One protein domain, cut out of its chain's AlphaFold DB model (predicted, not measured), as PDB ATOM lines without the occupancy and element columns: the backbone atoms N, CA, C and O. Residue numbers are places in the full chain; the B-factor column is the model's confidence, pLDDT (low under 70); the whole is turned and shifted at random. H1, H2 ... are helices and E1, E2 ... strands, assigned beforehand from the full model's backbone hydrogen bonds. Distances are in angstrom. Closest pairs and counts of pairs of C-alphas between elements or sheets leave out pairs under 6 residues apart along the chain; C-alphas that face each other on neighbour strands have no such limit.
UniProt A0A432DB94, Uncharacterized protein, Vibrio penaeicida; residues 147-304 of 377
ATOM      1  N   GLN A 147      16.164  12.659  50.651       95.44
ATOM      2  CA  GLN A 147      14.747  12.518  50.997       95.44
ATOM      3  C   GLN A 147      14.341  11.051  51.164       95.44
ATOM      4  O   GLN A 147      13.459  10.745  51.963       95.44
ATOM      5  N   ILE A 148      15.003  10.145  50.438       96.94
ATOM      6  CA  ILE A 148      14.857   8.698  50.602       96.94
ATOM      7  C   ILE A 148      15.998   8.213  51.487       96.94
ATOM      8  O   ILE A 148      17.153   8.143  51.058       96.94
ATOM      9  N   LYS A 149      15.691   7.879  52.740       94.56
ATOM     10  CA  LYS A 149      16.704   7.348  53.648       94.56
ATOM     11  C   LYS A 149      16.848   5.851  53.453       94.56
ATOM     12  O   LYS A 149      15.854   5.143  53.304       94.56
ATOM     13  N   THR A 150      18.070   5.344  53.549       95.62
ATOM     14  CA  THR A 150      18.348   3.903  53.465       95.62
ATOM     15  C   THR A 150      17.545   3.091  54.470       95.62
ATOM     16  O   THR A 150      16.993   2.043  54.138       95.62
ATOM     17  N   GLU A 151      17.389   3.616  55.684       95.31
ATOM     18  CA  GLU A 151      16.568   2.998  56.722       95.31
ATOM     19  C   GLU A 151      15.087   2.877  56.343       95.31
ATOM     20  O   GLU A 151      14.409   2.039  56.921       95.31
ATOM     21  N   ASP A 152      14.561   3.629  55.376       95.62
ATOM     22  CA  ASP A 152      13.147   3.542  54.987       95.62
ATOM     23  C   ASP A 152      12.863   2.341  54.072       95.62
ATOM     24  O   ASP A 152      11.721   1.886  53.976       95.62
ATOM     25  N   TRP A 153      13.893   1.770  53.437       97.19
ATOM     26  CA  TRP A 153      13.715   0.737  52.411       97.19
ATOM     27  C   TRP A 153      14.601  -0.486  52.550       97.19
ATOM     28  O   TRP A 153      14.309  -1.516  51.942       97.19
ATOM     29  N   LEU A 154      15.640  -0.408  53.372       97.38
ATOM     30  CA  LEU A 154      16.597  -1.480  53.568       97.38
ATOM     31  C   LEU A 154      16.535  -1.997  55.006       97.38
ATOM     32  O   LEU A 154      16.673  -1.247  55.972       97.38
ATOM     33  N   ASN A 155      16.355  -3.305  55.153       96.31
ATOM     34  CA  ASN A 155      16.628  -4.020  56.393       96.31
ATOM     35  C   ASN A 155      18.064  -4.540  56.373       96.31
ATOM     36  O   ASN A 155      18.526  -5.026  55.340       96.31
ATOM     37  N   ALA A 156      18.721  -4.517  57.531       94.06
ATOM     38  CA  ALA A 156      20.008  -5.163  57.750       94.06
ATOM     39  C   ALA A 156      19.926  -6.054  58.996       94.06
ATOM     40  O   ALA A 156      19.741  -5.554  60.106       94.06
ATOM     41  N   ASP A 157      20.055  -7.366  58.810       93.75
ATOM     42  CA  ASP A 157      20.138  -8.343  59.897       93.75
ATOM     43  C   ASP A 157      21.602  -8.715  60.152       93.75
ATOM     44  O   ASP A 157      22.289  -9.194  59.254       93.75
ATOM     45  N   TYR A 158      22.075  -8.501  61.379       91.81
ATOM     46  CA  TYR A 158      23.453  -8.771  61.804       91.81
ATOM     47  C   TYR A 158      23.600 -10.079  62.602       91.81
ATOM     48  O   TYR A 158      24.689 -10.374  63.099       91.81
ATOM     49  N   SER A 159      22.533 -10.868  62.748       92.69
ATOM     50  CA  SER A 159      22.504 -12.065  63.602       92.69
ATOM     51  C   SER A 159      23.402 -13.209  63.112       92.69
ATOM     52  O   SER A 159      23.878 -14.007  63.920       92.69
ATOM     53  N   THR A 160      23.700 -13.270  61.810       85.12
ATOM     54  CA  THR A 160      24.470 -14.351  61.163       85.12
ATOM     55  C   THR A 160      25.954 -14.022  60.946       85.12
ATOM     56  O   THR A 160      26.627 -14.657  60.134       85.12
ATOM     57  N   GLY A 161      26.489 -13.013  61.642       83.31
ATOM     58  CA  GLY A 161      27.879 -12.557  61.525       83.31
ATOM     59  C   GLY A 161      28.107 -11.603  60.348       83.31
ATOM     60  O   GLY A 161      28.500 -10.457  60.561       83.31
ATOM     61  N   ALA A 162      27.833 -12.044  59.114       84.50
ATOM     62  CA  ALA A 162      27.765 -11.149  57.953       84.50
ATOM     63  C   ALA A 162      26.349 -10.556  57.827       84.50
ATOM     64  O   ALA A 162      25.384 -11.309  57.985       84.50
ATOM     65  N   PRO A 163      26.209  -9.245  57.545       90.19
ATOM     66  CA  PRO A 163      24.897  -8.628  57.446       90.19
ATOM     67  C   PRO A 163      24.117  -9.139  56.235       90.19
ATOM     68  O   PRO A 163      24.626  -9.131  55.113       90.19
ATOM     69  N   VAL A 164      22.868  -9.535  56.469       92.94
ATOM     70  CA  VAL A 164      21.912  -9.917  55.428       92.94
ATOM     71  C   VAL A 164      20.999  -8.733  55.143       92.94
ATOM     72  O   VAL A 164      20.322  -8.221  56.036       92.94
ATOM     73  N   PHE A 165      20.982  -8.303  53.885       95.00
ATOM     74  CA  PHE A 165      20.210  -7.153  53.433       95.00
ATOM     75  C   PHE A 165      18.951  -7.589  52.693       95.00
ATOM     76  O   PHE A 165      19.014  -8.445  51.812       95.00
ATOM     77  N   THR A 166      17.811  -6.982  53.023       96.88
ATOM     78  CA  THR A 166      16.533  -7.229  52.332       96.88
ATOM     79  C   THR A 166      15.755  -5.933  52.140       96.88
ATOM     80  O   THR A 166      15.875  -5.006  52.940       96.88
ATOM     81  N   ALA A 167      14.943  -5.862  51.082       97.94
ATOM     82  CA  ALA A 167      14.011  -4.753  50.902       97.94
ATOM     83  C   ALA A 167      12.929  -4.779  51.996       97.94
ATOM     84  O   ALA A 167      12.404  -5.841  52.342       97.94
ATOM     85  N   LYS A 168      12.563  -3.612  52.525       97.69
ATOM     86  CA  LYS A 168      11.444  -3.468  53.463       97.69
ATOM     87  C   LYS A 168      10.118  -3.654  52.738       97.69
ATOM     88  O   LYS A 168       9.865  -2.997  51.733       97.69
ATOM     89  N   ALA A 169       9.248  -4.507  53.269       95.56
ATOM     90  CA  ALA A 169       7.902  -4.664  52.734       95.56
ATOM     91  C   ALA A 169       7.114  -3.347  52.840       95.56
ATOM     92  O   ALA A 169       7.184  -2.660  53.857       95.56
ATOM     93  N   GLY A 170       6.354  -3.013  51.794       93.88
ATOM     94  CA  GLY A 170       5.520  -1.808  51.764       93.88
ATOM     95  C   GLY A 170       6.290  -0.489  51.639       93.88
ATOM     96  O   GLY A 170       5.679   0.563  51.821       93.88
ATOM     97  N   ASN A 171       7.596  -0.523  51.337       97.69
ATOM     98  CA  ASN A 171       8.327   0.692  50.983       97.69
ATOM     99  C   ASN A 171       7.780   1.295  49.679       97.69
ATOM    100  O   ASN A 171       7.201   0.598  48.843       97.69
ATOM    101  N   GLY A 172       7.978   2.598  49.511       97.69
ATOM    102  CA  GLY A 172       7.667   3.284  48.271       97.69
ATOM    103  C   GLY A 172       7.468   4.776  48.468       97.69
ATOM    104  O   GLY A 172       7.117   5.240  49.556       97.69
ATOM    105  N   TRP A 173       7.664   5.524  47.391       98.62
ATOM    106  CA  TRP A 173       7.590   6.979  47.375       98.62
ATOM    107  C   TRP A 173       6.889   7.454  46.114       98.62
ATOM    108  O   TRP A 173       6.920   6.790  45.077       98.62
ATOM    109  N   ILE A 174       6.275   8.630  46.211       98.69
ATOM    110  CA  ILE A 174       5.831   9.372  45.037       98.69
ATOM    111  C   ILE A 174       6.957  10.309  44.637       98.69
ATOM    112  O   ILE A 174       7.345  11.185  45.411       98.69
ATOM    113  N   ILE A 175       7.472  10.115  43.436       98.56
ATOM    114  CA  ILE A 175       8.536  10.907  42.841       98.56
ATOM    115  C   ILE A 175       7.894  11.851  41.836       98.56
ATOM    116  O   ILE A 175       7.110  11.419  40.996       98.56
ATOM    117  N   ARG A 176       8.209  13.139  41.932       98.44
ATOM    118  CA  ARG A 176       8.131  14.045  40.787       98.44
ATOM    119  C   ARG A 176       9.470  13.961  40.077       98.44
ATOM    120  O   ARG A 176      10.492  14.031  40.759       98.44
ATOM    121  N   THR A 177       9.452  13.790  38.768       97.62
ATOM    122  CA  THR A 177      10.649  13.545  37.955       97.62
ATOM    123  C   THR A 177      11.462  14.820  37.721       97.62
ATOM    124  O   THR A 177      11.062  15.922  38.132       97.62
ATOM    125  N   ASP A 178      12.624  14.680  37.090       96.56
ATOM    126  CA  ASP A 178      13.573  15.753  36.790       96.56
ATOM    127  C   ASP A 178      12.936  16.902  35.984       96.56
ATOM    128  O   ASP A 178      13.231  18.075  36.240       96.56
ATOM    129  N   SER A 179      11.996  16.580  35.087       94.62
ATOM    130  CA  SER A 179      11.244  17.551  34.285       94.62
ATOM    131  C   SER A 179      10.443  18.523  35.163       94.62
ATOM    132  O   SER A 179      10.254  19.706  34.831       94.62
ATOM    133  N   GLY A 180      10.014  18.040  36.333       94.12
ATOM    134  CA  GLY A 180       9.144  18.730  37.275       94.12
ATOM    135  C   GLY A 180       7.662  18.692  36.897       94.12
ATOM    136  O   GLY A 180       6.879  19.380  37.559       94.12
ATOM    137  N   SER A 181       7.278  17.941  35.863       94.88
ATOM    138  CA  SER A 181       5.888  17.810  35.401       94.88
ATOM    139  C   SER A 181       5.360  16.381  35.398       94.88
ATOM    140  O   SER A 181       4.143  16.222  35.411       94.88
ATOM    141  N   ASP A 182       6.237  15.378  35.418       97.25
ATOM    142  CA  ASP A 182       5.838  13.972  35.427       97.25
ATOM    143  C   ASP A 182       6.031  13.363  36.817       97.25
ATOM    144  O   ASP A 182       6.748  13.893  37.677       97.25
ATOM    145  N   TYR A 183       5.330  12.257  37.060       98.50
ATOM    146  CA  TYR A 183       5.276  11.624  38.369       98.50
ATOM    147  C   TYR A 183       5.374  10.110  38.248       98.50
ATOM    148  O   TYR A 183       4.899   9.504  37.289       98.50
ATOM    149  N   ALA A 184       5.945   9.489  39.269       98.50
ATOM    150  CA  ALA A 184       6.057   8.049  39.376       98.50
ATOM    151  C   ALA A 184       5.814   7.609  40.817       98.50
ATOM    152  O   ALA A 184       6.171   8.312  41.765       98.50
ATOM    153  N   ARG A 185       5.263   6.412  40.996       98.56
ATOM    154  CA  ARG A 185       5.410   5.673  42.247       98.56
ATOM    155  C   ARG A 185       6.588   4.726  42.087       98.56
ATOM    156  O   ARG A 185       6.597   3.909  41.172       98.56
ATOM    157  N   VAL A 186       7.575   4.840  42.968       98.69
ATOM    158  CA  VAL A 186       8.775   3.996  42.937       98.69
ATOM    159  C   VAL A 186       8.903   3.248  44.254       98.69
ATOM    160  O   VAL A 186       8.665   3.818  45.316       98.69
ATOM    161  N   SER A 187       9.283   1.975  44.190       98.56
ATOM    162  CA  SER A 187       9.604   1.145  45.357       98.56
ATOM    163  C   SER A 187      10.830   0.280  45.081       98.56
ATOM    164  O   SER A 187      11.169   0.013  43.927       98.56
ATOM    165  N   VAL A 188      11.508  -0.163  46.139       98.69
ATOM    166  CA  VAL A 188      12.570  -1.169  46.054       98.69
ATOM    167  C   VAL A 188      11.956  -2.538  46.318       98.69
ATOM    168  O   VAL A 188      11.549  -2.844  47.439       98.69
ATOM    169  N   LYS A 189      11.910  -3.381  45.290       98.44
ATOM    170  CA  LYS A 189      11.312  -4.720  45.344       98.44
ATOM    171  C   LYS A 189      12.214  -5.742  46.025       98.44
ATOM    172  O   LYS A 189      11.754  -6.565  46.813       98.44
ATOM    173  N   SER A 190      13.502  -5.711  45.705       98.31
ATOM    174  CA  SER A 190      14.489  -6.651  46.233       98.31
ATOM    175  C   SER A 190      15.867  -6.021  46.298       98.31
ATOM    176  O   SER A 190      16.172  -5.104  45.541       98.31
ATOM    177  N   VAL A 191      16.704  -6.560  47.182       98.00
ATOM    178  CA  VAL A 191      18.095  -6.151  47.368       98.00
ATOM    179  C   VAL A 191      18.946  -7.404  47.463       98.00
ATOM    180  O   VAL A 191      18.539  -8.390  48.075       98.00
ATOM    181  N   THR A 192      20.117  -7.384  46.846       96.38
ATOM    182  CA  THR A 192      21.115  -8.444  46.959       96.38
ATOM    183  C   THR A 192      22.461  -7.806  47.237       96.38
ATOM    184  O   THR A 192      22.958  -7.016  46.437       96.38
ATOM    185  N   VAL A 193      23.046  -8.151  48.384       95.31
ATOM    186  CA  VAL A 193      24.380  -7.705  48.783       95.31
ATOM    187  C   VAL A 193      25.232  -8.925  49.087       95.31
ATOM    188  O   VAL A 193      24.901  -9.730  49.954       95.31
ATOM    189  N   VAL A 194      26.346  -9.041  48.376       93.50
ATOM    190  CA  VAL A 194      27.370 -10.063  48.572       93.50
ATOM    191  C   VAL A 194      28.654  -9.365  49.005       93.50
ATOM    192  O   VAL A 194      29.100  -8.410  48.368       93.50
ATOM    193  N   PHE A 195      29.253  -9.850  50.091       90.38
ATOM    194  CA  PHE A 195      30.562  -9.416  50.581       90.38
ATOM    195  C   PHE A 195      31.647 -10.433  50.204       90.38
ATOM    196  O   PHE A 195      31.352 -11.595  49.938       90.38
ATOM    197  N   GLY A 196      32.916 -10.018  50.241       88.69
ATOM    198  CA  GLY A 196      34.068 -10.904  50.038       88.69
ATOM    199  C   GLY A 196      34.845 -10.596  48.760       88.69
ATOM    200  O   GLY A 196      34.888  -9.450  48.325       88.69
ATOM    201  N   ALA A 197      35.484 -11.620  48.182       89.56
ATOM    202  CA  ALA A 197      36.401 -11.484  47.042       89.56
ATOM    203  C   ALA A 197      35.723 -11.051  45.728       89.56
ATOM    204  O   ALA A 197      36.386 -10.555  44.822       89.56
ATOM    205  N   SER A 198      34.407 -11.232  45.621       92.88
ATOM    206  CA  SER A 198      33.599 -10.785  44.484       92.88
ATOM    207  C   SER A 198      32.347 -10.100  45.029       92.88
ATOM    208  O   SER A 198      31.282 -10.719  45.078       92.88
ATOM    209  N   PRO A 199      32.485  -8.869  45.555       93.81
ATOM    210  CA  PRO A 199      31.356  -8.170  46.137       93.81
ATOM    211  C   PRO A 199      30.329  -7.844  45.049       93.81
ATOM    212  O   PRO A 199      30.692  -7.609  43.900       93.81
ATOM    213  N   SER A 200      29.052  -7.814  45.415       95.75
ATOM    214  CA  SER A 200      27.969  -7.389  44.524       95.75
ATOM    215  C   SER A 200      26.910  -6.651  45.322       95.75
ATOM    216  O   SER A 200      26.621  -7.034  46.457       95.75
ATOM    217  N   ARG A 201      26.361  -5.576  44.762       97.31
ATOM    218  CA  ARG A 201      25.289  -4.778  45.357       97.31
ATOM    219  C   ARG A 201      24.296  -4.424  44.267       97.31
ATOM    220  O   ARG A 201      24.606  -3.674  43.345       97.31
ATOM    221  N   LYS A 202      23.114  -5.011  44.382       98.25
ATOM    222  CA  LYS A 202      22.036  -4.878  43.413       98.25
ATOM    223  C   LYS A 202      20.732  -4.576  44.118       98.25
ATOM    224  O   LYS A 202      20.473  -5.109  45.199       98.25
ATOM    225  N   LEU A 203      19.896  -3.772  43.483       98.38
ATOM    226  CA  LEU A 203      18.501  -3.607  43.866       98.38
ATOM    227  C   LEU A 203      17.606  -3.702  42.636       98.38
ATOM    228  O   LEU A 203      18.078  -3.574  41.510       98.38
ATOM    229  N   VAL A 204      16.316  -3.927  42.854       98.75
ATOM    230  CA  VAL A 204      15.303  -3.837  41.798       98.75
ATOM    231  C   VAL A 204      14.350  -2.710  42.151       98.75
ATOM    232  O   VAL A 204      13.661  -2.799  43.169       98.75
ATOM    233  N   PHE A 205      14.312  -1.671  41.322       98.75
ATOM    234  CA  PHE A 205      13.238  -0.688  41.372       98.75
ATOM    235  C   PHE A 205      12.005  -1.244  40.672       98.75
ATOM    236  O   PHE A 205      12.127  -1.842  39.606       98.75
ATOM    237  N   THR A 206      10.834  -1.019  41.259       98.69
ATOM    238  CA  THR A 206       9.544  -1.131  40.575       98.69
ATOM    239  C   THR A 206       8.985   0.275  40.411       98.69
ATOM    240  O   THR A 206       8.804   0.976  41.413       98.69
ATOM    241  N   THR A 207       8.701   0.663  39.169       98.62
ATOM    242  CA  THR A 207       8.225   2.003  38.802       98.62
ATOM    243  C   THR A 207       6.845   1.918  38.167       98.62
ATOM    244  O   THR A 207       6.677   1.272  37.134       98.62
ATOM    245  N   GLU A 208       5.867   2.595  38.759       98.69
ATOM    246  CA  GLU A 208       4.545   2.838  38.178       98.69
ATOM    247  C   GLU A 208       4.491   4.305  37.725       98.69
ATOM    248  O   GLU A 208       4.457   5.212  38.561       98.69
ATOM    249  N   LEU A 209       4.519   4.566  36.416       98.31
ATOM    250  CA  LEU A 209       4.430   5.933  35.892       98.31
ATOM    251  C   LEU A 209       3.004   6.470  35.988       98.31
ATOM    252  O   LEU A 209       2.040   5.741  35.767       98.31
ATOM    253  N   TRP A 210       2.863   7.747  36.314       98.38
ATOM    254  CA  TRP A 210       1.576   8.425  36.307       98.38
ATOM    255  C   TRP A 210       1.177   8.812  34.883       98.38
ATOM    256  O   TRP A 210       1.914   9.511  34.190       98.38
ATOM    257  N   ASP A 211      -0.011   8.394  34.453       97.69
ATOM    258  CA  ASP A 211      -0.629   8.887  33.226       97.69
ATOM    259  C   ASP A 211      -1.536  10.078  33.559       97.69
ATOM    260  O   ASP A 211      -2.672   9.923  34.019       97.69
ATOM    261  N   SER A 212      -1.043  11.287  33.289       95.44
ATOM    262  CA  SER A 212      -1.785  12.529  33.523       95.44
ATOM    263  C   SER A 212      -3.092  12.639  32.735       95.44
ATOM    264  O   SER A 212      -3.982  13.379  33.164       95.44
ATOM    265  N   ASN A 213      -3.238  11.928  31.610       95.56
ATOM    266  CA  ASN A 213      -4.458  11.943  30.800       95.56
ATOM    267  C   ASN A 213      -5.490  10.950  31.339       95.56
ATOM    268  O   ASN A 213      -6.665  11.294  31.473       95.56
ATOM    269  N   ALA A 214      -5.053   9.729  31.651       97.06
ATOM    270  CA  ALA A 214      -5.921   8.677  32.179       97.06
ATOM    271  C   ALA A 214      -6.195   8.815  33.688       97.06
ATOM    272  O   ALA A 214      -7.116   8.172  34.195       97.06
ATOM    273  N   LYS A 215      -5.434   9.669  34.389       96.88
ATOM    274  CA  LYS A 215      -5.498   9.902  35.842       96.88
ATOM    275  C   LYS A 215      -5.344   8.611  36.646       96.88
ATOM    276  O   LYS A 215      -6.105   8.338  37.575       96.88
ATOM    277  N   ASN A 216      -4.360   7.803  36.268       97.81
ATOM    278  CA  ASN A 216      -4.006   6.582  36.973       97.81
ATOM    279  C   ASN A 216      -2.499   6.302  36.909       97.81
ATOM    280  O   ASN A 216      -1.772   6.819  36.067       97.81
ATOM    281  N   PHE A 217      -2.035   5.447  37.818       98.31
ATOM    282  CA  PHE A 217      -0.714   4.848  37.711       98.31
ATOM    283  C   PHE A 217      -0.756   3.681  36.719       98.31
ATOM    284  O   PHE A 217      -1.666   2.849  36.754       98.31
ATOM    285  N   GLN A 218       0.231   3.637  35.832       98.19
ATOM    286  CA  GLN A 218       0.464   2.547  34.897       98.19
ATOM    287  C   GLN A 218       0.976   1.302  35.628       98.19
ATOM    288  O   GLN A 218       1.458   1.372  36.757       98.19
ATOM    289  N   THR A 219       0.906   0.147  34.964       97.88
ATOM    290  CA  THR A 219       1.457  -1.104  35.496       97.88
ATOM    291  C   THR A 219       2.943  -0.958  35.811       97.88
ATOM    292  O   THR A 219       3.716  -0.507  34.967       97.88
ATOM    293  N   GLY A 220       3.336  -1.404  37.005       97.75
ATOM    294  CA  GLY A 220       4.720  -1.357  37.461       97.75
ATOM    295  C   GLY A 220       5.684  -2.106  36.540       97.75
ATOM    296  O   GLY A 220       5.420  -3.246  36.146       97.75
ATOM    297  N   VAL A 221       6.817  -1.476  36.237       98.44
ATOM    298  CA  VAL A 221       7.924  -2.076  35.486       98.44
ATOM    299  C   VAL A 221       9.136  -2.206  36.398       98.44
ATOM    300  O   VAL A 221       9.477  -1.276  37.128       98.44
ATOM    301  N   ASP A 222       9.783  -3.368  36.351       98.62
ATOM    302  CA  ASP A 222      10.966  -3.651  37.156       98.62
ATOM    303  C   ASP A 222      12.257  -3.289  36.410       98.62
ATOM    304  O   ASP A 222      12.402  -3.551  35.209       98.62
ATOM    305  N   LYS A 223      13.236  -2.762  37.146       98.69
ATOM    306  CA  LYS A 223      14.603  -2.544  36.668       98.69
ATOM    307  C   LYS A 223      15.619  -2.966  37.719       98.69
ATOM    308  O   LYS A 223      15.647  -2.415  38.815       98.69
ATOM    309  N   GLU A 224      16.476  -3.924  37.369       98.69
ATOM    310  CA  GLU A 224      17.670  -4.226  38.164       98.69
ATOM    311  C   GLU A 224      18.706  -3.109  37.995       98.69
ATOM    312  O   GLU A 224      19.028  -2.706  36.874       98.69
ATOM    313  N   ILE A 225      19.227  -2.640  39.125       98.62
ATOM    314  CA  ILE A 225      20.276  -1.635  39.245       98.62
ATOM    315  C   ILE A 225      21.470  -2.289  39.934       98.62
ATOM    316  O   ILE A 225      21.367  -2.706  41.090       98.62
ATOM    317  N   ASP A 226      22.598  -2.377  39.229       98.31
ATOM    318  CA  ASP A 226      23.867  -2.869  39.770       98.31
ATOM    319  C   ASP A 226      24.785  -1.691  40.094       98.31
ATOM    320  O   ASP A 226      25.423  -1.126  39.211       98.31
ATOM    321  N   PHE A 227      24.849  -1.337  41.373       97.81
ATOM    322  CA  PHE A 227      25.640  -0.220  41.893       97.81
ATOM    323  C   PHE A 227      26.856  -0.725  42.675       97.81
ATOM    324  O   PHE A 227      27.309  -0.107  43.636       97.81
ATOM    325  N   THR A 228      27.383  -1.894  42.299       97.12
ATOM    326  CA  THR A 228      28.495  -2.533  43.015       97.12
ATOM    327  C   THR A 228      29.735  -1.643  43.086       97.12
ATOM    328  O   THR A 228      30.384  -1.610  44.137       97.12
ATOM    329  N   ASN A 229      30.049  -0.955  41.983       94.44
ATOM    330  CA  ASN A 229      31.325  -0.263  41.777       94.44
ATOM    331  C   ASN A 229      31.197   1.260  41.684       94.44
ATOM    332  O   ASN A 229      32.127   1.966  42.061       94.44
ATOM    333  N   GLU A 230      30.073   1.759  41.181       95.56
ATOM    334  CA  GLU A 230      29.870   3.177  40.903       95.56
ATOM    335  C   GLU A 230      28.441   3.610  41.229       95.56
ATOM    336  O   GLU A 230      27.561   2.783  41.485       95.56
ATOM    337  N   GLN A 231      28.236   4.925  41.252       97.81
ATOM    338  CA  GLN A 231      26.904   5.500  41.321       97.81
ATOM    339  C   GLN A 231      26.170   5.215  40.014       97.81
ATOM    340  O   GLN A 231      26.695   5.477  38.934       97.81
ATOM    341  N   VAL A 232      24.950   4.701  40.118       98.62
ATOM    342  CA  VAL A 232      24.100   4.435  38.957       98.62
ATOM    343  C   VAL A 232      22.955   5.424  38.944       98.62
ATOM    344  O   VAL A 232      22.287   5.605  39.963       98.62
ATOM    345  N   PHE A 233      22.722   6.029  37.784       98.75
ATOM    346  CA  PHE A 233      21.646   6.978  37.536       98.75
ATOM    347  C   PHE A 233      20.519   6.288  36.762       98.75
ATOM    348  O   PHE A 233      20.762   5.517  35.833       98.75
ATOM    349  N   PHE A 234      19.282   6.536  37.173       98.75
ATOM    350  CA  PHE A 234      18.083   5.882  36.666       98.75
ATOM    351  C   PHE A 234      17.038   6.930  36.283       98.75
ATOM    352  O   PHE A 234      16.657   7.757  37.111       98.75
ATOM    353  N   ASP A 235      16.577   6.872  35.037       98.50
ATOM    354  CA  ASP A 235      15.445   7.645  34.520       98.50
ATOM    355  C   ASP A 235      14.175   6.796  34.657       98.50
ATOM    356  O   ASP A 235      14.040   5.729  34.041       98.50
ATOM    357  N   ALA A 236      13.249   7.261  35.493       97.62
ATOM    358  CA  ALA A 236      12.000   6.574  35.771       97.62
ATOM    359  C   ALA A 236      11.033   6.659  34.582       97.62
ATOM    360  O   ALA A 236      10.281   5.706  34.365       97.62
ATOM    361  N   ASN A 237      11.082   7.733  33.784       96.38
ATOM    362  CA  ASN A 237      10.201   7.936  32.626       96.38
ATOM    363  C   ASN A 237      10.468   6.909  31.524       96.38
ATOM    364  O   ASN A 237       9.539   6.419  30.881       96.38
ATOM    365  N   THR A 238      11.738   6.574  31.300       96.56
ATOM    366  CA  THR A 238      12.141   5.599  30.272       96.56
ATOM    367  C   THR A 238      12.470   4.218  30.837       96.56
ATOM    368  O   THR A 238      12.692   3.275  30.072       96.56
ATOM    369  N   ASN A 239      12.475   4.071  32.166       96.75
ATOM    370  CA  ASN A 239      12.897   2.866  32.880       96.75
ATOM    371  C   ASN A 239      14.311   2.396  32.462       96.75
ATOM    372  O   ASN A 239      14.584   1.199  32.270       96.75
ATOM    373  N   ALA A 240      15.224   3.354  32.298       98.06
ATOM    374  CA  ALA A 240      16.569   3.136  31.775       98.06
ATOM    375  C   ALA A 240      17.656   3.582  32.761       98.06
ATOM    376  O   ALA A 240      17.468   4.484  33.572       98.06
ATOM    377  N   ILE A 241      18.815   2.925  32.672       98.56
ATOM    378  CA  ILE A 241      20.041   3.416  33.308       98.56
ATOM    379  C   ILE A 241      20.643   4.448  32.360       98.56
ATOM    380  O   ILE A 241      20.768   4.174  31.164       98.56
ATOM    381  N   VAL A 242      21.001   5.604  32.901       98.44
ATOM    382  CA  VAL A 242      21.523   6.759  32.163       98.44
ATOM    383  C   VAL A 242      22.786   7.291  32.853       98.44
ATOM    384  O   VAL A 242      23.286   6.677  33.800       98.44
ATOM    385  N   THR A 243      23.340   8.402  32.373       97.69
ATOM    386  CA  THR A 243      24.504   9.067  32.976       97.69
ATOM    387  C   THR A 243      24.100  10.252  33.859       97.69
ATOM    388  O   THR A 243      22.961  10.712  33.823       97.69
ATOM    389  N   GLU A 244      25.048  10.782  34.636       96.56
ATOM    390  CA  GLU A 244      24.832  11.948  35.513       96.56
ATOM    391  C   GLU A 244      24.390  13.222  34.771       96.56
ATOM    392  O   GLU A 244      23.781  14.105  35.374       96.56
ATOM    393  N   ASN A 245      24.708  13.314  33.473       95.69
ATOM    394  CA  ASN A 245      24.413  14.469  32.622       95.69
ATOM    395  C   ASN A 245      23.085  14.326  31.863       95.69
ATOM    396  O   ASN A 245      22.675  15.264  31.178       95.69
ATOM    397  N   ASP A 246      22.439  13.163  31.957       97.25
ATOM    398  CA  ASP A 246      21.132  12.907  31.361       97.25
ATOM    399  C   ASP A 246      19.998  13.305  32.325       97.25
ATOM    400  O   ASP A 246      20.221  13.711  33.467       97.25
ATOM    401  N   ASN A 247      18.753  13.148  31.875       96.00
ATOM    402  CA  ASN A 247      17.542  13.399  32.662       96.00
ATOM    403  C   ASN A 247      17.257  12.237  33.633       96.00
ATOM    404  O   ASN A 247      16.246  11.548  33.532       96.00
ATOM    405  N   TRP A 248      18.191  11.947  34.538       98.38
ATOM    406  CA  TRP A 248      17.978  10.938  35.575       98.38
ATOM    407  C   TRP A 248      17.017  11.451  36.647       98.38
ATOM    408  O   TRP A 248      16.965  12.649  36.906       98.38
ATOM    409  N   ASP A 249      16.302  10.549  37.315       98.56
ATOM    410  CA  ASP A 249      15.378  10.877  38.406       98.56
ATOM    411  C   ASP A 249      15.917  10.435  39.758       98.56
ATOM    412  O   ASP A 249      15.837  11.178  40.737       98.56
ATOM    413  N   LEU A 250      16.464   9.219  39.797       98.75
ATOM    414  CA  LEU A 250      17.017   8.584  40.983       98.75
ATOM    415  C   LEU A 250      18.462   8.173  40.732       98.75
ATOM    416  O   LEU A 250      18.823   7.780  39.623       98.75
ATOM    417  N   SER A 251      19.285   8.190  41.769       98.62
ATOM    418  CA  SER A 251      20.579   7.519  41.725       98.62
ATOM    419  C   SER A 251      20.872   6.787  43.021       98.62
ATOM    420  O   SER A 251      20.327   7.117  44.072       98.62
ATOM    421  N   VAL A 252      21.705   5.757  42.940       98.44
ATOM    422  CA  VAL A 252      22.122   4.957  44.094       98.44
ATOM    423  C   VAL A 252      23.609   4.666  44.002       98.44
ATOM    424  O   VAL A 252      24.138   4.407  42.919       98.44
ATOM    425  N   LYS A 253      24.295   4.722  45.142       96.50
ATOM    426  CA  LYS A 253      25.729   4.442  45.253       96.50
ATOM    427  C   LYS A 253      26.047   3.727  46.557       96.50
ATOM    428  O   LYS A 253      25.230   3.670  47.473       96.50
ATOM    429  N   VAL A 254      27.268   3.216  46.654       95.06
ATOM    430  CA  VAL A 254      27.813   2.670  47.900       95.06
ATOM    431  C   VAL A 254      28.486   3.783  48.692       95.06
ATOM    432  O   VAL A 254      29.428   4.401  48.203       95.06
ATOM    433  N   GLU A 255      28.068   3.986  49.939       91.19
ATOM    434  CA  GLU A 255      28.709   4.905  50.878       91.19
ATOM    435  C   GLU A 255      29.028   4.170  52.190       91.19
ATOM    436  O   GLU A 255      28.282   4.165  53.169       91.19
ATOM    437  N   GLY A 256      30.145   3.437  52.187       87.56
ATOM    438  CA  GLY A 256      30.502   2.540  53.285       87.56
ATOM    439  C   GLY A 256      29.486   1.400  53.441       87.56
ATOM    440  O   GLY A 256      29.476   0.457  52.649       87.56
ATOM    441  N   ARG A 257      28.666   1.462  54.497       84.56
ATOM    442  CA  ARG A 257      27.552   0.520  54.745       84.56
ATOM    443  C   ARG A 257      26.181   1.114  54.418       84.56
ATOM    444  O   ARG A 257      25.186   0.418  54.589       84.56
ATOM    445  N   ASP A 258      26.148   2.368  53.988       90.44
ATOM    446  CA  ASP A 258      24.940   3.071  53.588       90.44
ATOM    447  C   ASP A 258      24.782   3.032  52.061       90.44
ATOM    448  O   ASP A 258      25.780   3.030  51.333       90.44
ATOM    449  N   TYR A 259      23.538   2.974  51.582       95.44
ATOM    450  CA  TYR A 259      23.195   2.931  50.154       95.44
ATOM    451  C   TYR A 259      22.239   4.084  49.825       95.44
ATOM    452  O   TYR A 259      21.059   3.851  49.579       95.44
ATOM    453  N   PRO A 260      22.691   5.347  49.872       95.38
ATOM    454  CA  PRO A 260      21.796   6.482  49.692       95.38
ATOM    455  C   PRO A 260      21.122   6.438  48.317       95.38
ATOM    456  O   PRO A 260      21.794   6.263  47.300       95.38
ATOM    457  N   ILE A 261      19.800   6.634  48.303       98.31
ATOM    458  CA  ILE A 261      19.043   6.916  47.081       98.31
ATOM    459  C   ILE A 261      18.839   8.426  47.013       98.31
ATOM    460  O   ILE A 261      18.219   9.014  47.899       98.31
ATOM    461  N   GLN A 262      19.383   9.039  45.970       98.00
ATOM    462  CA  GLN A 262      19.305  10.474  45.714       98.00
ATOM    463  C   GLN A 262      18.272  10.761  44.629       98.00
ATOM    464  O   GLN A 262      18.017   9.900  43.785       98.00
ATOM    465  N   VAL A 263      17.719  11.972  44.622       98.00
ATOM    466  CA  VAL A 263      16.866  12.472  43.530       98.00
ATOM    467  C   VAL A 263      17.588  13.556  42.732       98.00
ATOM    468  O   VAL A 263      18.345  14.333  43.312       98.00
ATOM    469  N   ASN A 264      17.342  13.660  41.423       97.31
ATOM    470  CA  ASN A 264      17.902  14.728  40.581       97.31
ATOM    471  C   ASN A 264      17.247  16.086  40.852       97.31
ATOM    472  O   ASN A 264      16.441  16.597  40.072       97.31
ATOM    473  N   GLY A 265      17.551  16.658  42.007       93.00
ATOM    474  CA  GLY A 265      17.119  17.989  42.380       93.00
ATOM    475  C   GLY A 265      17.739  18.432  43.694       93.00
ATOM    476  O   GLY A 265      18.248  17.633  44.484       93.00
ATOM    477  N   GLY A 266      17.650  19.732  43.961       89.94
ATOM    478  CA  GLY A 266      18.257  20.321  45.151       89.94
ATOM    479  C   GLY A 266      19.780  20.276  45.058       89.94
ATOM    480  O   GLY A 266      20.345  20.818  44.115       89.94
ATOM    481  N   VAL A 267      20.446  19.670  46.043       89.25
ATOM    482  CA  VAL A 267      21.923  19.563  46.049       89.25
ATOM    483  C   VAL A 267      22.468  18.349  45.297       89.25
ATOM    484  O   VAL A 267      23.662  18.298  45.033       89.25
ATOM    485  N   SER A 268      21.619  17.376  44.966       92.19
ATOM    486  CA  SER A 268      22.050  16.131  44.317       92.19
ATOM    487  C   SER A 268      22.099  16.237  42.788       92.19
ATOM    488  O   SER A 268      22.742  15.413  42.147       92.19
ATOM    489  N   GLY A 269      21.442  17.232  42.185       91.19
ATOM    490  CA  GLY A 269      21.400  17.398  40.733       91.19
ATOM    491  C   GLY A 269      20.665  18.665  40.292       91.19
ATOM    492  O   GLY A 269      20.019  19.339  41.097       91.19
ATOM    493  N   SER A 270      20.800  19.010  39.012       89.81
ATOM    494  CA  SER A 270      20.248  20.234  38.413       89.81
ATOM    495  C   SER A 270      18.782  20.110  37.979       89.81
ATOM    496  O   SER A 270      18.167  21.123  37.628       89.81
ATOM    497  N   GLY A 271      18.221  18.898  38.004       94.56
ATOM    498  CA  GLY A 271      16.819  18.638  37.705       94.56
ATOM    499  C   GLY A 271      15.859  19.168  38.776       94.56
ATOM    500  O   GLY A 271      16.229  19.834  39.749       94.56
ATOM    501  N   LYS A 272      14.571  18.879  38.593       95.38
ATOM    502  CA  LYS A 272      13.484  19.256  39.517       95.38
ATOM    503  C   LYS A 272      12.890  18.059  40.258       95.38
ATOM    504  O   LYS A 272      11.803  18.195  40.850       95.38
ATOM    505  N   ALA A 273      13.599  16.930  40.241       97.50
ATOM    506  CA  ALA A 273      13.136  15.712  40.864       97.50
ATOM    507  C   ALA A 273      13.010  15.909  42.375       97.50
ATOM    508  O   ALA A 273      13.771  16.648  43.017       97.50
ATOM    509  N   ALA A 274      11.975  15.305  42.943       97.56
ATOM    510  CA  ALA A 274      11.600  15.520  44.327       97.56
ATOM    511  C   ALA A 274      10.689  14.404  44.836       97.56
ATOM    512  O   ALA A 274       9.931  13.799  44.082       97.56
ATOM    513  N   VAL A 275      10.707  14.186  46.146       98.31
ATOM    514  CA  VAL A 275       9.895  13.189  46.844       98.31
ATOM    515  C   VAL A 275       8.684  13.857  47.482       98.31
ATOM    516  O   VAL A 275       8.801  14.876  48.169       98.31
ATOM    517  N   GLY A 276       7.505  13.283  47.258       97.75
ATOM    518  CA  GLY A 276       6.250  13.727  47.844       97.75
ATOM    519  C   GLY A 276       6.174  13.389  49.331       97.75
ATOM    520  O   GLY A 276       6.227  12.226  49.722       97.75
ATOM    521  N   THR A 277       5.995  14.405  50.173       95.94
ATOM    522  CA  THR A 277       5.566  14.219  51.565       95.94
ATOM    523  C   THR A 277       4.083  13.893  51.582       95.94
ATOM    524  O   THR A 277       3.284  14.673  51.066       95.94
ATOM    525  N   LEU A 278       3.713  12.764  52.177       96.31
ATOM    526  CA  LEU A 278       2.348  12.251  52.124       96.31
ATOM    527  C   LEU A 278       1.552  12.626  53.375       96.31
ATOM    528  O   LEU A 278       2.083  12.631  54.485       96.31
ATOM    529  N   THR A 279       0.267  12.915  53.188       95.50
ATOM    530  CA  THR A 279      -0.723  13.029  54.277       95.50
ATOM    531  C   THR A 279      -1.512  11.728  54.466       95.50
ATOM    532  O   THR A 279      -2.209  11.552  55.464       95.50
ATOM    533  N   VAL A 280      -1.381  10.803  53.509       95.38
ATOM    534  CA  VAL A 280      -1.918   9.439  53.543       95.38
ATOM    535  C   VAL A 280      -0.888   8.445  54.082       95.38
ATOM    536  O   VAL A 280       0.289   8.764  54.231       95.38
ATOM    537  N   ALA A 281      -1.329   7.216  54.365       93.88
ATOM    538  CA  ALA A 281      -0.526   6.216  55.069       93.88
ATOM    539  C   ALA A 281       0.777   5.809  54.352       93.88
ATOM    540  O   ALA A 281       1.760   5.505  55.022       93.88
ATOM    541  N   ASN A 282       0.779   5.742  53.018       95.56
ATOM    542  CA  ASN A 282       1.937   5.350  52.208       95.56
ATOM    543  C   ASN A 282       1.718   5.708  50.727       95.56
ATOM    544  O   ASN A 282       0.625   6.113  50.330       95.56
ATOM    545  N   ALA A 283       2.752   5.522  49.900       97.19
ATOM    546  CA  ALA A 283       2.710   5.853  48.477       97.19
ATOM    547  C   ALA A 283       1.652   5.061  47.688       97.19
ATOM    548  O   ALA A 283       1.057   5.607  46.761       97.19
ATOM    549  N   ALA A 284       1.362   3.811  48.066       96.38
ATOM    550  CA  ALA A 284       0.348   2.994  47.396       96.38
ATOM    551  C   ALA A 284      -1.082   3.540  47.582       96.38
ATOM    552  O   ALA A 284      -1.950   3.282  46.751       96.38
ATOM    553  N   ALA A 285      -1.325   4.322  48.641       96.94
ATOM    554  CA  ALA A 285      -2.608   4.977  48.892       96.94
ATOM    555  C   ALA A 285      -2.816   6.268  48.077       96.94
ATOM    556  O   ALA A 285      -3.915   6.823  48.095       96.94
ATOM    557  N   VAL A 286      -1.785   6.769  47.390       97.94
ATOM    558  CA  VAL A 286      -1.888   7.976  46.558       97.94
ATOM    559  C   VAL A 286      -2.545   7.618  45.234       97.94
ATOM    560  O   VAL A 286      -2.066   6.745  44.512       97.94
ATOM    561  N   THR A 287      -3.629   8.311  44.912       96.75
ATOM    562  CA  THR A 287      -4.402   8.143  43.676       96.75
ATOM    563  C   THR A 287      -4.234   9.314  42.718       96.75
ATOM    564  O   THR A 287      -4.519   9.142  41.541       96.75
ATOM    565  N   ASP A 288      -3.776  10.470  43.202       96.88
ATOM    566  CA  ASP A 288      -3.441  11.637  42.385       96.88
ATOM    567  C   ASP A 288      -2.159  12.304  42.929       96.88
ATOM    568  O   ASP A 288      -2.187  12.887  44.017       96.88
ATOM    569  N   PRO A 289      -1.015  12.188  42.227       97.19
ATOM    570  CA  PRO A 289       0.236  12.827  42.625       97.19
ATOM    571  C   PRO A 289       0.325  14.313  42.223       97.19
ATOM    572  O   PRO A 289       1.184  15.029  42.730       97.19
ATOM    573  N   GLU A 290      -0.535  14.805  41.327       96.44
ATOM    574  CA  GLU A 290      -0.476  16.193  40.842       96.44
ATOM    575  C   GLU A 290      -1.103  17.175  41.837       96.44
ATOM    576  O   GLU A 290      -0.661  18.325  41.953       96.44
ATOM    577  N   SER A 291      -2.131  16.727  42.565       92.12
ATOM    578  CA  SER A 291      -2.801  17.541  43.575       92.12
ATOM    579  C   SER A 291      -1.916  17.702  44.812       92.12
ATOM    580  O   SER A 291      -1.591  16.731  45.498       92.12
ATOM    581  N   THR A 292      -1.522  18.947  45.107       92.06
ATOM    582  CA  THR A 292      -0.666  19.266  46.257       92.06
ATOM    583  C   THR A 292      -1.299  20.273  47.206       92.06
ATOM    584  O   THR A 292      -1.895  21.266  46.790       92.06
ATOM    585  N   GLY A 293      -1.135  20.046  48.508       87.94
ATOM    586  CA  GLY A 293      -1.671  20.933  49.537       87.94
ATOM    587  C   GLY A 293      -1.853  20.248  50.885       87.94
ATOM    588  O   GLY A 293      -1.763  19.034  51.010       87.94
ATOM    589  N   SER A 294      -2.130  21.029  51.931       79.62
ATOM    590  CA  SER A 294      -2.306  20.502  53.296       79.62
ATOM    591  C   SER A 294      -3.499  19.557  53.459       79.62
ATOM    592  O   SER A 294      -3.569  18.844  54.454       79.62
ATOM    593  N   THR A 295      -4.437  19.580  52.515       82.94
ATOM    594  CA  THR A 295      -5.620  18.710  52.460       82.94
ATOM    595  C   THR A 295      -5.504  17.607  51.412       82.94
ATOM    596  O   THR A 295      -6.389  16.761  51.334       82.94
ATOM    597  N   GLU A 296      -4.433  17.612  50.619       95.56
ATOM    598  CA  GLU A 296      -4.224  16.685  49.508       95.56
ATOM    599  C   GLU A 296      -3.376  15.492  49.944       95.56
ATOM    600  O   GLU A 296      -2.656  15.563  50.944       95.56
ATOM    601  N   GLN A 297      -3.433  14.392  49.184       96.50
ATOM    602  CA  GLN A 297      -2.685  13.161  49.486       96.50
ATOM    603  C   GLN A 297      -1.170  13.394  49.498       96.50
ATOM    604  O   GLN A 297      -0.453  12.802  50.312       96.50
ATOM    605  N   VAL A 298      -0.701  14.288  48.623       97.25
ATOM    606  CA  VAL A 298       0.663  14.804  48.615       97.25
ATOM    607  C   VAL A 298       0.649  16.223  49.172       97.25
ATOM    608  O   VAL A 298       0.082  17.140  48.591       97.25
ATOM    609  N   TYR A 299       1.316  16.447  50.299       94.44
ATOM    610  CA  TYR A 299       1.442  17.786  50.862       94.44
ATOM    611  C   TYR A 299       2.310  18.685  49.977       94.44
ATOM    612  O   TYR A 299       1.920  19.797  49.613       94.44
ATOM    613  N   ARG A 300       3.524  18.214  49.678       93.81
ATOM    614  CA  ARG A 300       4.528  18.942  48.898       93.81
ATOM    615  C   ARG A 300       5.647  18.004  48.464       93.81
ATOM    616  O   ARG A 300       5.956  17.042  49.160       93.81
ATOM    617  N   TYR A 301       6.291  18.357  47.361       95.31
ATOM    618  CA  TYR A 301       7.509  17.727  46.875       95.31
ATOM    619  C   TYR A 301       8.763  18.433  47.403       95.31
ATOM    620  O   TYR A 301       8.884  19.657  47.269       95.31
ATOM    621  N   TYR A 302       9.693  17.663  47.967       94.12
ATOM    622  CA  TYR A 302      11.003  18.138  48.418       94.12
ATOM    623  C   TYR A 302      12.117  17.406  47.681       94.12
ATOM    624  O   TYR A 302      12.055  16.193  47.513       94.12
ATOM    625  N   SER A 303      13.128  18.145  47.243       94.56
ATOM    626  CA  SER A 303      14.357  17.573  46.693       94.56
ATOM    627  C   SER A 303      15.374  17.310  47.805       94.56
ATOM    628  O   SER A 303      15.161  17.718  48.952       94.56
ATOM    629  N   ASP A 304      16.480  16.651  47.479       94.38
ATOM    630  CA  ASP A 304      17.570  16.432  48.431       94.38
ATOM    631  C   ASP A 304      18.158  17.757  48.934       94.38
ATOM    632  O   ASP A 304      18.193  18.771  48.230       94.38
TER     633      ASP A 304
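AT A GLANCE: This is residues 147 to 304 of the 377 residues of an uncharacterized protein of Vibrio penaeicida (UniProt A0A432DB94). Two antiparallel sheets, partly face to face, make a sandwich: a large, strongly twisted sheet with the long hairpin E4 and E5, and a smaller sheet of short strands, E8, E7, E9 and E10, over part of it. The small hairpin E1 and E2 sits next to E4, and residues 279 to 297, with no named element, make a long loop between E11 and E12. The printed part has 158 residues, with H1 and then E1 to E12 along the chain; the large sheet runs E6, E5, E4, E3, E11, E12, and the smaller one E8, E7, E9, E10. The class is mostly strand, though under half of the residues are in named elements. The whole is compact, with a radius of gyration of the C-alphas of 15.6 A, and spans 49 by 34 by 28 A.

HOW THE PARTS SIT: The large sheet holds E6, residues 221 to 226, E5, residues 200 to 211, E4, residues 183 to 194, E3, residues 173 to 176, E11, residues 274 to 278, and E12, residues 298 to 302. E6 and E12 are its edge strands. E3, E4, E5 and E6 form a meander, each strand the antiparallel neighbour of the one before, and each two in turn are a hairpin. E4 and E5 stand at 166 degrees, with N 208 and O 185 at 2.8 A. Between E5 and E6, N 205 and O 223 are 2.9 A apart; between E4 and E3, N 175 and O 184 are 2.8 A apart. The pairing of E11 is staggered: with E3 over residues 274 to 275, where N 176 and O 274 are 2.8 A apart, and with E12 over residues 275 to 278, where N 277 and O 300 are 2.8 A apart. E11 and E12 are a hairpin. The smaller sheet holds E8, residues 240 to 242, E7, residues 232 to 235, E9, residues 250 to 252, and E10, residues 261 to 263. E7 and E8 are a hairpin, with N 235 and O 240 at 2.9 A, and so are E9 and E10, with N 251 and O 262 at 2.9 A; between E7 and E9, N 234 and O 250 are 2.8 A apart. The two sheets form a sandwich, two sheets face to face, 8.6 A centre to centre where they face each other, with best planes 34 degrees apart. E1, residues 154 to 157, and E2, residues 164 to 167, are an antiparallel hairpin, with N 155 and O 166 at 2.8 A. The closest C-alphas of E2 and E4 are those of Ala 167 and Ser 190, 5.1 A apart. H1, residues 150 to 153, is only just on the large sheet, with 5 pairs of C-alphas within 10 A, and only grazes it with Trp 153. H1 is too short for an O i to N i+4 pair; its one O i to N i+3 pair is within hydrogen-bond range.

IN THESE COORDINATES: E5 is 34.8 A long from first to last C-alpha, E4 32.6 A, E6 16.5 A and E11 12.5 A. E4 begins at C-alpha 183, (5.276, 11.624, 38.369), and ends at C-alpha 194, (27.370, -10.063, 48.572). H1 begins at C-alpha 150, (18.348, 3.903, 53.465), and E12 ends at C-alpha 302, (11.003, 18.138, 48.418).

THE WHOLE: The C-alphas farthest apart, of Ala 197 and Thr 295, are 52.0 A apart; those of the first and last printed residues, Gln 147 and Asp 304, are 5.5 A apart. The printed part has no cut. The link E11 to E12, 19 residues, is long. The mean pLDDT of the printed part is 95.7, and no printed residue is under 70.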